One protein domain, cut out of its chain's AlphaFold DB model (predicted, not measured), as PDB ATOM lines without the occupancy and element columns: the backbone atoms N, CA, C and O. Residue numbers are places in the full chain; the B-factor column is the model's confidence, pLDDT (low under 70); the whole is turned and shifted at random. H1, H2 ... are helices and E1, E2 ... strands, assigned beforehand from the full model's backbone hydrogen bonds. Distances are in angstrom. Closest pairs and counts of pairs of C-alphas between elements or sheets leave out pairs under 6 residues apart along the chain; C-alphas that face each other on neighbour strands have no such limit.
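Overview. This is residues 8 to 78 of the 79 residues of an uncharacterized protein of Nitrososphaera sp (UniProt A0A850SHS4). A strongly twisted sheet of three long strands, E1, E2 and E3, curls round one long helix, H2, and a shorter helix, H1, packs on the same face of the sheet, making a corner with H2 where they join. The turns of the two strand hairpins lie toward opposite ends of the long axis, and residues 73 to 78, of which 73 to 76 belong to H2, stick out. The printed part has 71 residues, with three named strands and then two named helices along the chain; the sheet's order is E1 - E2 - E3, antiparallel, and the class is mixed, helices and strands. The whole is compact, with a radius of gyration of the C-alphas of 12.6 A, yet elongated in outline, spanning 36 by 22 by 18 A.

Arrangement. Start with E1, residues 8 to 17, an edge strand, and E2, residues 20 to 31, the inner strand: they form a hairpin, antiparallel at 154 degrees, and you will find N 11 and O 26 within hydrogen-bond range at 2.9 A. E2 and E3, residues 36 to 43, the other edge strand, form the next hairpin, antiparallel at 139 degrees, with N 29 and O 38 at 2.8 A. The three strands make a meander, each the antiparallel neighbour of the one before. Two layers result from H1, residues 47 to 55, and H2, residues 57 to 76, both on one face of the sheet. H1 has a height over the sheet of 7.9 A, lies over E2 and runs slantwise to the strands, at 38 degrees to E2 on the local plane; the closest C-alphas of H1 and E3 are those of Arg 50 and Ile 42, 6.5 A apart. For H2 and E3, look at Asn 64 and Val 37, whose C-alphas are the closest, 5.4 A apart. E2 and H2 are near each other, with 13 pairs of C-alphas within 10 A. H1 and H2 only just touch, only at the corner by their link, with 3 pairs of C-alphas within 8 A; the closest are those of Ile 53 and Met 59, 5.9 A apart, and their lines are about perpendicular at 88 degrees. In H1 and H2 every O i to N i+4 pair is within hydrogen-bond range.

Along the chain. Find C-alpha 8 at (203.015, 131.579, 320.542); from there E1 runs 27.0 A to C-alpha 17 and bends by 50 degrees at residue 14. E2 begins at C-alpha 20, at (220.756, 141.109, 299.900), and runs 33.1 A to residue 31. E3 spans 21.0 A from residue 36 to 43, bending by 52 degrees at residue 40. H1 covers 11.9 A from residue 47 to 55, and H2 28.9 A from residue 57 to C-alpha 76, at (213.608, 114.980, 318.140).

Size, cuts and confidence. The two C-alphas farthest apart are those of Gly 19 and Gln 33, 38.7 A. The printed part has no cut, and its four links are tight. The mean pLDDT of the printed part is 84.2; look for values under 70 at residues 17 to 18 and 75 to 78.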
ATOM      1  N   TYR A   8     202.378 130.577 321.392       90.81
ATOM      2  CA  TYR A   8     203.015 131.579 320.542       90.81
ATOM      3  C   TYR A   8     204.513 131.310 320.473       90.81
ATOM      4  O   TYR A   8     205.159 131.075 321.495       90.81
ATOM      5  N   GLY A   9     205.063 131.363 319.269       90.44
ATOM      6  CA  GLY A   9     206.488 131.232 319.027       90.44
ATOM      7  C   GLY A   9     206.983 132.279 318.045       90.44
ATOM      8  O   GLY A   9     206.215 132.908 317.314       90.44
ATOM      9  N   SER A  10     208.296 132.455 318.033       92.69
ATOM     10  CA  SER A  10     208.975 133.269 317.037       92.69
ATOM     11  C   SER A  10     210.223 132.564 316.543       92.69
ATOM     12  O   SER A  10     210.956 131.970 317.336       92.69
ATOM     13  N   ILE A  11     210.490 132.666 315.245       89.31
ATOM     14  CA  ILE A  11     211.718 132.168 314.631       89.31
ATOM     15  C   ILE A  11     212.312 133.244 313.730       89.31
ATOM     16  O   ILE A  11     211.598 133.901 312.972       89.31
ATOM     17  N   THR A  12     213.624 133.438 313.826       90.56
ATOM     18  CA  THR A  12     214.359 134.303 312.905       90.56
ATOM     19  C   THR A  12     214.808 133.477 311.711       90.56
ATOM     20  O   THR A  12     215.406 132.415 311.874       90.56
ATOM     21  N   LEU A  13     214.495 133.966 310.519       85.75
ATOM     22  CA  LEU A  13     214.855 133.381 309.241       85.75
ATOM     23  C   LEU A  13     215.700 134.388 308.461       85.75
ATOM     24  O   LEU A  13     215.374 135.577 308.401       85.75
ATOM     25  N   ASP A  14     216.764 133.901 307.837       85.56
ATOM     26  CA  ASP A  14     217.545 134.669 306.877       85.56
ATOM     27  C   ASP A  14     216.947 134.480 305.477       85.56
ATOM     28  O   ASP A  14     216.884 133.371 304.941       85.56
ATOM     29  N   PHE A  15     216.498 135.576 304.874       77.38
ATOM     30  CA  PHE A  15     216.026 135.630 303.498       77.38
ATOM     31  C   PHE A  15     217.099 136.244 302.604       77.38
ATOM     32  O   PHE A  15     217.749 137.213 302.977       77.38
ATOM     33  N   ALA A  16     217.251 135.729 301.387       72.50
ATOM     34  CA  ALA A  16     218.060 136.362 300.352       72.50
ATOM     35  C   ALA A  16     217.134 136.842 299.231       72.50
ATOM     36  O   ALA A  16     216.692 136.046 298.403       72.50
ATOM     37  N   LEU A  17     216.826 138.141 299.193       68.50
ATOM     38  CA  LEU A  17     216.083 138.738 298.079       68.50
ATOM     39  C   LEU A  17     217.001 139.626 297.259       68.50
ATOM     40  O   LEU A  17     217.607 140.560 297.776       68.50
ATOM     41  N   GLY A  18     217.121 139.312 295.969       66.94
ATOM     42  CA  GLY A  18     217.959 140.083 295.049       66.94
ATOM     43  C   GLY A  18     219.431 140.157 295.474       66.94
ATOM     44  O   GLY A  18     220.089 141.154 295.201       66.94
ATOM     45  N   GLY A  19     219.934 139.141 296.186       71.56
ATOM     46  CA  GLY A  19     221.320 139.082 296.661       71.56
ATOM     47  C   GLY A  19     221.602 139.838 297.965       71.56
ATOM     48  O   GLY A  19     222.732 139.786 298.444       71.56
ATOM     49  N   ARG A  20     220.607 140.500 298.571       74.69
ATOM     50  CA  ARG A  20     220.756 141.109 299.900       74.69
ATOM     51  C   ARG A  20     220.228 140.162 300.980       74.69
ATOM     52  O   ARG A  20     219.070 139.746 300.884       74.69
ATOM     53  N   PRO A  21     221.044 139.815 301.992       80.44
ATOM     54  CA  PRO A  21     220.556 139.084 303.147       80.44
ATOM     55  C   PRO A  21     219.661 140.005 303.983       80.44
ATOM     56  O   PRO A  21     220.054 141.112 304.345       80.44
ATOM     57  N   ALA A  22     218.460 139.538 304.289       82.31
ATOM     58  CA  ALA A  22     217.491 140.208 305.135       82.31
ATOM     59  C   ALA A  22     217.078 139.254 306.252       82.31
ATOM     60  O   ALA A  22     216.637 138.134 305.993       82.31
ATOM     61  N   ARG A  23     217.208 139.697 307.503       87.31
ATOM     62  CA  ARG A  23     216.683 138.945 308.642       87.31
ATOM     63  C   ARG A  23     215.227 139.287 308.865       87.31
ATOM     64  O   ARG A  23     214.830 140.451 308.896       87.31
ATOM     65  N   VAL A  24     214.454 138.237 309.058       88.75
ATOM     66  CA  VAL A  24     213.020 138.300 309.246       88.75
ATOM     67  C   VAL A  24     212.680 137.508 310.491       88.75
ATOM     68  O   VAL A  24     213.033 136.340 310.599       88.75
ATOM     69  N   THR A  25     211.960 138.119 311.422       92.19
ATOM     70  CA  THR A  25     211.389 137.395 312.557       92.19
ATOM     71  C   THR A  25     209.940 137.064 312.246       92.19
ATOM     72  O   THR A  25     209.108 137.956 312.110       92.19
ATOM     73  N   VAL A  26     209.640 135.776 312.128       91.94
ATOM     74  CA  VAL A  26     208.282 135.275 311.928       91.94
ATOM     75  C   VAL A  26     207.681 134.950 313.282       91.94
ATOM     76  O   VAL A  26     208.261 134.173 314.041       91.94
ATOM     77  N   LYS A  27     206.503 135.503 313.562       94.12
ATOM     78  CA  LYS A  27     205.650 135.099 314.678       94.12
ATOM     79  C   LYS A  27     204.633 134.080 314.194       94.12
ATOM     80  O   LYS A  27     204.021 134.249 313.138       94.12
ATOM     81  N   TYR A  28     204.463 133.021 314.969       92.19
ATOM     82  CA  TYR A  28     203.566 131.927 314.632       92.19
ATOM     83  C   TYR A  28     202.835 131.399 315.863       92.19
ATOM     84  O   TYR A  28     203.279 131.554 317.004       92.19
ATOM     85  N   ARG A  29     201.713 130.730 315.612       92.75
ATOM     86  CA  ARG A  29     200.997 129.909 316.589       92.75
ATOM     87  C   ARG A  29     201.277 128.449 316.291       92.75
ATOM     88  O   ARG A  29     201.196 128.031 315.138       92.75
ATOM     89  N   TYR A  30     201.614 127.682 317.315       90.38
ATOM     90  CA  TYR A  30     201.839 126.249 317.199       90.38
ATOM     91  C   TYR A  30     200.819 125.477 318.024       90.38
ATOM     92  O   TYR A  30     200.749 125.632 319.241       90.38
ATOM     93  N   PHE A  31     200.050 124.633 317.349       88.25
ATOM     94  CA  PHE A  31     199.033 123.772 317.932       88.25
ATOM     95  C   PHE A  31     199.642 122.386 318.120       88.25
ATOM     96  O   PHE A  31     199.767 121.620 317.165       88.25
ATOM     97  N   ALA A  32     200.047 122.067 319.350       81.50
ATOM     98  CA  ALA A  32     200.736 120.810 319.648       81.50
ATOM     99  C   ALA A  32     199.865 119.567 319.386       81.50
ATOM    100  O   ALA A  32     200.401 118.525 319.023       81.50
ATOM    101  N   GLN A  33     198.540 119.689 319.532       82.62
ATOM    102  CA  GLN A  33     197.594 118.587 319.314       82.62
ATOM    103  C   GLN A  33     197.614 118.096 317.860       82.62
ATOM    104  O   GLN A  33     197.675 116.896 317.620       82.62
ATOM    105  N   ASP A  34     197.660 119.028 316.905       83.81
ATOM    106  CA  ASP A  34     197.599 118.732 315.467       83.81
ATOM    107  C   ASP A  34     198.954 118.895 314.762       83.81
ATOM    108  O   ASP A  34     199.040 118.810 313.538       83.81
ATOM    109  N   LYS A  35     200.018 119.205 315.520       82.19
ATOM    110  CA  LYS A  35     201.339 119.617 315.008       82.19
ATOM    111  C   LYS A  35     201.251 120.707 313.926       82.19
ATOM    112  O   LYS A  35     202.068 120.762 313.006       82.19
ATOM    113  N   ARG A  36     200.265 121.595 314.039       87.50
ATOM    114  CA  ARG A  36     199.987 122.639 313.050       87.50
ATOM    115  C   ARG A  36     200.698 123.931 313.422       87.50
ATOM    116  O   ARG A  36     200.652 124.363 314.573       87.50
ATOM    117  N   VAL A  37     201.302 124.574 312.428       90.75
ATOM    118  CA  VAL A  37     201.821 125.939 312.540       90.75
ATOM    119  C   VAL A  37     200.928 126.878 311.746       90.75
ATOM    120  O   VAL A  37     200.611 126.608 310.589       90.75
ATOM    121  N   GLU A  38     200.567 127.996 312.359       91.06
ATOM    122  CA  GLU A  38     199.901 129.103 311.690       91.06
ATOM    123  C   GLU A  38     200.747 130.367 311.772       91.06
ATOM    124  O   GLU A  38     201.076 130.849 312.858       91.06
ATOM    125  N   TYR A  39     201.075 130.913 310.607       90.94
ATOM    126  CA  TYR A  39     201.663 132.232 310.448       90.94
ATOM    127  C   TYR A  39     200.764 133.298 311.091       90.94
ATOM    128  O   TYR A  39     199.558 133.326 310.848       90.94
ATOM    129  N   GLU A  40     201.358 134.188 311.886       92.19
ATOM    130  CA  GLU A  40     200.658 135.323 312.494       92.19
ATOM    131  C   GLU A  40     201.135 136.650 311.899       92.19
ATOM    132  O   GLU A  40     200.332 137.394 311.341       92.19
ATOM    133  N   SER A  41     202.440 136.921 311.968       90.88
ATOM    134  CA  SER A  41     203.027 138.149 311.428       90.88
ATOM    135  C   SER A  41     204.526 138.018 311.161       90.88
ATOM    136  O   SER A  41     205.200 137.095 311.630       90.88
ATOM    137  N   ILE A  42     205.056 138.981 310.413       90.44
ATOM    138  CA  ILE A  42     206.478 139.176 310.144       90.44
ATOM    139  C   ILE A  42     206.946 140.509 310.733       90.44
ATOM    140  O   ILE A  42     206.336 141.553 310.524       90.44
ATOM    141  N   GLN A  43     208.093 140.477 311.406       90.12
ATOM    142  CA  GLN A  43     208.895 141.653 311.721       90.12
ATOM    143  C   GLN A  43     210.160 141.653 310.858       90.12
ATOM    144  O   GLN A  43     210.989 140.746 310.945       90.12
ATOM    145  N   CYS A  44     210.298 142.675 310.019       85.31
ATOM    146  CA  CYS A  44     211.470 142.928 309.191       85.31
ATOM    147  C   CYS A  44     211.671 144.442 309.061       85.31
ATOM    148  O   CYS A  44     210.693 145.188 309.102       85.31
ATOM    149  N   ASP A  45     212.924 144.864 308.908       82.44
ATOM    150  CA  ASP A  45     213.298 146.261 308.656       82.44
ATOM    151  C   ASP A  45     212.937 146.697 307.222       82.44
ATOM    152  O   ASP A  45     212.617 147.852 306.958       82.44
ATOM    153  N   ASP A  46     212.921 145.741 306.286       84.00
ATOM    154  CA  ASP A  46     212.578 145.979 304.888       84.00
ATOM    155  C   ASP A  46     211.056 145.862 304.684       84.00
ATOM    156  O   ASP A  46     210.480 144.769 304.636       84.00
ATOM    157  N   GLU A  47     210.387 147.011 304.578       84.31
ATOM    158  CA  GLU A  47     208.932 147.088 304.401       84.31
ATOM    159  C   GLU A  47     208.460 146.413 303.105       84.31
ATOM    160  O   GLU A  47     207.434 145.735 303.115       84.31
ATOM    161  N   LYS A  48     209.237 146.501 302.015       84.19
ATOM    162  CA  LYS A  48     208.885 145.857 300.737       84.19
ATOM    163  C   LYS A  48     208.921 144.342 300.856       84.19
ATOM    164  O   LYS A  48     208.086 143.649 300.273       84.19
ATOM    165  N   LEU A  49     209.889 143.814 301.602       83.31
ATOM    166  CA  LEU A  49     209.941 142.394 301.919       83.31
ATOM    167  C   LEU A  49     208.746 141.977 302.780       83.31
ATOM    168  O   LEU A  49     208.097 140.976 302.467       83.31
ATOM    169  N   ARG A  50     208.428 142.753 303.824       87.75
ATOM    170  CA  ARG A  50     207.252 142.501 304.662       87.75
ATOM    171  C   ARG A  50     205.987 142.425 303.810       87.75
ATOM    172  O   ARG A  50     205.317 141.399 303.827       87.75
ATOM    173  N   GLU A  51     205.728 143.439 302.989       88.12
ATOM    174  CA  GLU A  51     204.555 143.489 302.112       88.12
ATOM    175  C   GLU A  51     204.502 142.323 301.123       88.12
ATOM    176  O   GLU A  51     203.428 141.784 300.868       88.12
ATOM    177  N   LYS A  52     205.650 141.897 300.585       86.25
ATOM    178  CA  LYS A  52     205.722 140.768 299.651       86.25
ATOM    179  C   LYS A  52     205.399 139.439 300.327       86.25
ATOM    180  O   LYS A  52     204.704 138.619 299.740       86.25
ATOM    181  N   ILE A  53     205.895 139.220 301.544       84.88
ATOM    182  CA  ILE A  53     205.582 138.016 302.327       84.88
ATOM    183  C   ILE A  53     204.117 138.043 302.769       84.88
ATOM    184  O   ILE A  53     203.434 137.023 302.727       84.88
ATOM    185  N   GLU A  54     203.612 139.207 303.172       87.25
ATOM    186  CA  GLU A  54     202.225 139.344 303.590       87.25
ATOM    187  C   GLU A  54     201.251 139.248 302.409       87.25
ATOM    188  O   GLU A  54     200.215 138.610 302.545       87.25
ATOM    189  N   SER A  55     201.562 139.782 301.237       88.88
ATOM    190  CA  SER A  55     200.668 139.684 300.075       88.88
ATOM    191  C   SER A  55     200.700 138.316 299.388       88.88
ATOM    192  O   SER A  55     199.811 138.027 298.591       88.88
ATOM    193  N   ASP A  56     201.687 137.462 299.684       88.19
ATOM    194  CA  ASP A  56     201.860 136.167 299.023       88.19
ATOM    195  C   ASP A  56     201.458 134.987 299.938       88.19
ATOM    196  O   ASP A  56     202.217 134.580 300.828       88.19
ATOM    197  N   PRO A  57     200.263 134.394 299.748       88.69
ATOM    198  CA  PRO A  57     199.796 133.295 300.591       88.69
ATOM    199  C   PRO A  57     200.656 132.029 300.453       88.69
ATOM    200  O   PRO A  57     200.828 131.303 301.433       88.69
ATOM    201  N   ALA A  58     201.257 131.783 299.284       90.44
ATOM    202  CA  ALA A  58     202.138 130.635 299.075       90.44
ATOM    203  C   ALA A  58     203.447 130.770 299.877       90.44
ATOM    204  O   ALA A  58     203.987 129.785 300.384       90.44
ATOM    205  N   MET A  59     203.950 131.993 300.043       87.06
ATOM    206  CA  MET A  59     205.102 132.312 300.879       87.06
ATOM    207  C   MET A  59     204.797 132.042 302.354       87.06
ATOM    208  O   MET A  59     205.610 131.423 303.041       87.06
ATOM    209  N   ARG A  60     203.611 132.442 302.832       88.94
ATOM    210  CA  ARG A  60     203.151 132.157 304.203       88.94
ATOM    211  C   ARG A  60     203.045 130.652 304.461       88.94
ATOM    212  O   ARG A  60     203.486 130.179 305.505       88.94
ATOM    213  N   GLU A  61     202.531 129.885 303.500       90.75
ATOM    214  CA  GLU A  61     202.456 128.423 303.609       90.75
ATOM    215  C   GLU A  61     203.850 127.773 303.651       90.75
ATOM    216  O   GLU A  61     204.117 126.917 304.497       90.75
ATOM    217  N   LYS A  62     204.786 128.241 302.812       89.75
ATOM    218  CA  LYS A  62     206.192 127.804 302.867       89.75
ATOM    219  C   LYS A  62     206.831 128.090 304.224       89.75
ATOM    220  O   LYS A  62     207.547 127.235 304.745       89.75
ATOM    221  N   ILE A  63     206.568 129.265 304.798       89.56
ATOM    222  CA  ILE A  63     207.037 129.631 306.138       89.56
ATOM    223  C   ILE A  63     206.462 128.664 307.178       89.56
ATOM    224  O   ILE A  63     207.238 128.096 307.943       89.56
ATOM    225  N   ASN A  64     205.150 128.397 307.164       90.69
ATOM    226  CA  ASN A  64     204.521 127.434 308.079       90.69
ATOM    227  C   ASN A  64     205.188 126.057 308.002       90.69
ATOM    228  O   ASN A  64     205.545 125.489 309.033       90.69
ATOM    229  N   GLY A  65     205.409 125.547 306.787       90.44
ATOM    230  CA  GLY A  65     206.076 124.263 306.577       90.44
ATOM    231  C   GLY A  65     207.527 124.252 307.066       90.44
ATOM    232  O   GLY A  65     207.985 123.256 307.627       90.44
ATOM    233  N   TYR A  66     208.253 125.359 306.895       88.62
ATOM    234  CA  TYR A  66     209.617 125.489 307.404       88.62
ATOM    235  C   TYR A  66     209.650 125.490 308.936       88.62
ATOM    236  O   TYR A  66     210.427 124.748 309.535       88.62
ATOM    237  N   VAL A  67     208.780 126.278 309.574       89.12
ATOM    238  CA  VAL A  67     208.672 126.339 311.037       89.12
ATOM    239  C   VAL A  67     208.255 124.986 311.608       89.12
ATOM    240  O   VAL A  67     208.861 124.541 312.578       89.12
ATOM    241  N   ALA A  68     207.285 124.301 310.995       89.38
ATOM    242  CA  ALA A  68     206.850 122.975 311.429       89.38
ATOM    243  C   ALA A  68     208.024 121.984 311.442       89.38
ATOM    244  O   ALA A  68     208.320 121.404 312.483       89.38
ATOM    245  N   LYS A  69     208.784 121.898 310.341       88.19
ATOM    246  CA  LYS A  69     209.984 121.046 310.261       88.19
ATOM    247  C   LYS A  69     211.071 121.443 311.261       88.19
ATOM    248  O   LYS A  69     211.750 120.578 311.808       88.19
ATOM    249  N   ALA A  70     211.275 122.743 311.479       86.00
ATOM    250  CA  ALA A  70     212.252 123.233 312.448       86.00
ATOM    251  C   ALA A  70     211.870 122.840 313.883       86.00
ATOM    252  O   ALA A  70     212.743 122.464 314.665       86.00
ATOM    253  N   LEU A  71     210.576 122.891 314.215       83.62
ATOM    254  CA  LEU A  71     210.045 122.455 315.504       83.62
ATOM    255  C   LEU A  71     210.131 120.940 315.682       83.62
ATOM    256  O   LEU A  71     210.548 120.500 316.749       83.62
ATOM    257  N   GLU A  72     209.811 120.155 314.650       83.69
ATOM    258  CA  GLU A  72     209.951 118.694 314.686       83.69
ATOM    259  C   GLU A  72     211.392 118.279 315.001       83.69
ATOM    260  O   GLU A  72     211.621 117.579 315.984       83.69
ATOM    261  N   ARG A  73     212.376 118.828 314.274       80.00
ATOM    262  CA  ARG A  73     213.803 118.550 314.525       80.00
ATOM    263  C   ARG A  73     214.255 118.949 315.928       80.00
ATOM    264  O   ARG A  73     215.089 118.274 316.526       80.00
ATOM    265  N   ARG A  74     213.740 120.066 316.451       71.31
ATOM    266  CA  ARG A  74     214.053 120.525 317.814       71.31
ATOM    267  C   ARG A  74     213.494 119.585 318.878       71.31
ATOM    268  O   ARG A  74     214.138 119.415 319.906       71.31
ATOM    269  N   ASN A  75     212.326 119.000 318.633       61.81
ATOM    270  CA  ASN A  75     211.709 118.040 319.542       61.81
ATOM    271  C   ASN A  75     212.387 116.663 319.476       61.81
ATOM    272  O   ASN A  75     212.520 116.011 320.505       61.81
ATOM    273  N   GLU A  76     212.855 116.236 318.299       57.00
ATOM    274  CA  GLU A  76     213.608 114.980 318.140       57.00
ATOM    275  C   GLU A  76     214.961 115.006 318.868       57.00
ATOM    276  O   GLU A  76     215.385 113.992 319.406       57.00
ATOM    277  N   GLY A  77     215.620 116.168 318.955       43.66
ATOM    278  CA  GLY A  77     216.876 116.327 319.703       43.66
ATOM    279  C   GLY A  77     216.737 116.342 321.233       43.66
ATOM    280  O   GLY A  77     217.740 116.510 321.922       43.66
ATOM    281  N   LEU A  78     215.513 116.220 321.759       46.59
ATOM    282  CA  LEU A  78     215.202 116.150 323.193       46.59
ATOM    283  C   LEU A  78     214.717 114.752 323.633       46.59
ATOM    284  O   LEU A  78     214.293 114.608 324.780       46.59
TER     285      LEU A  78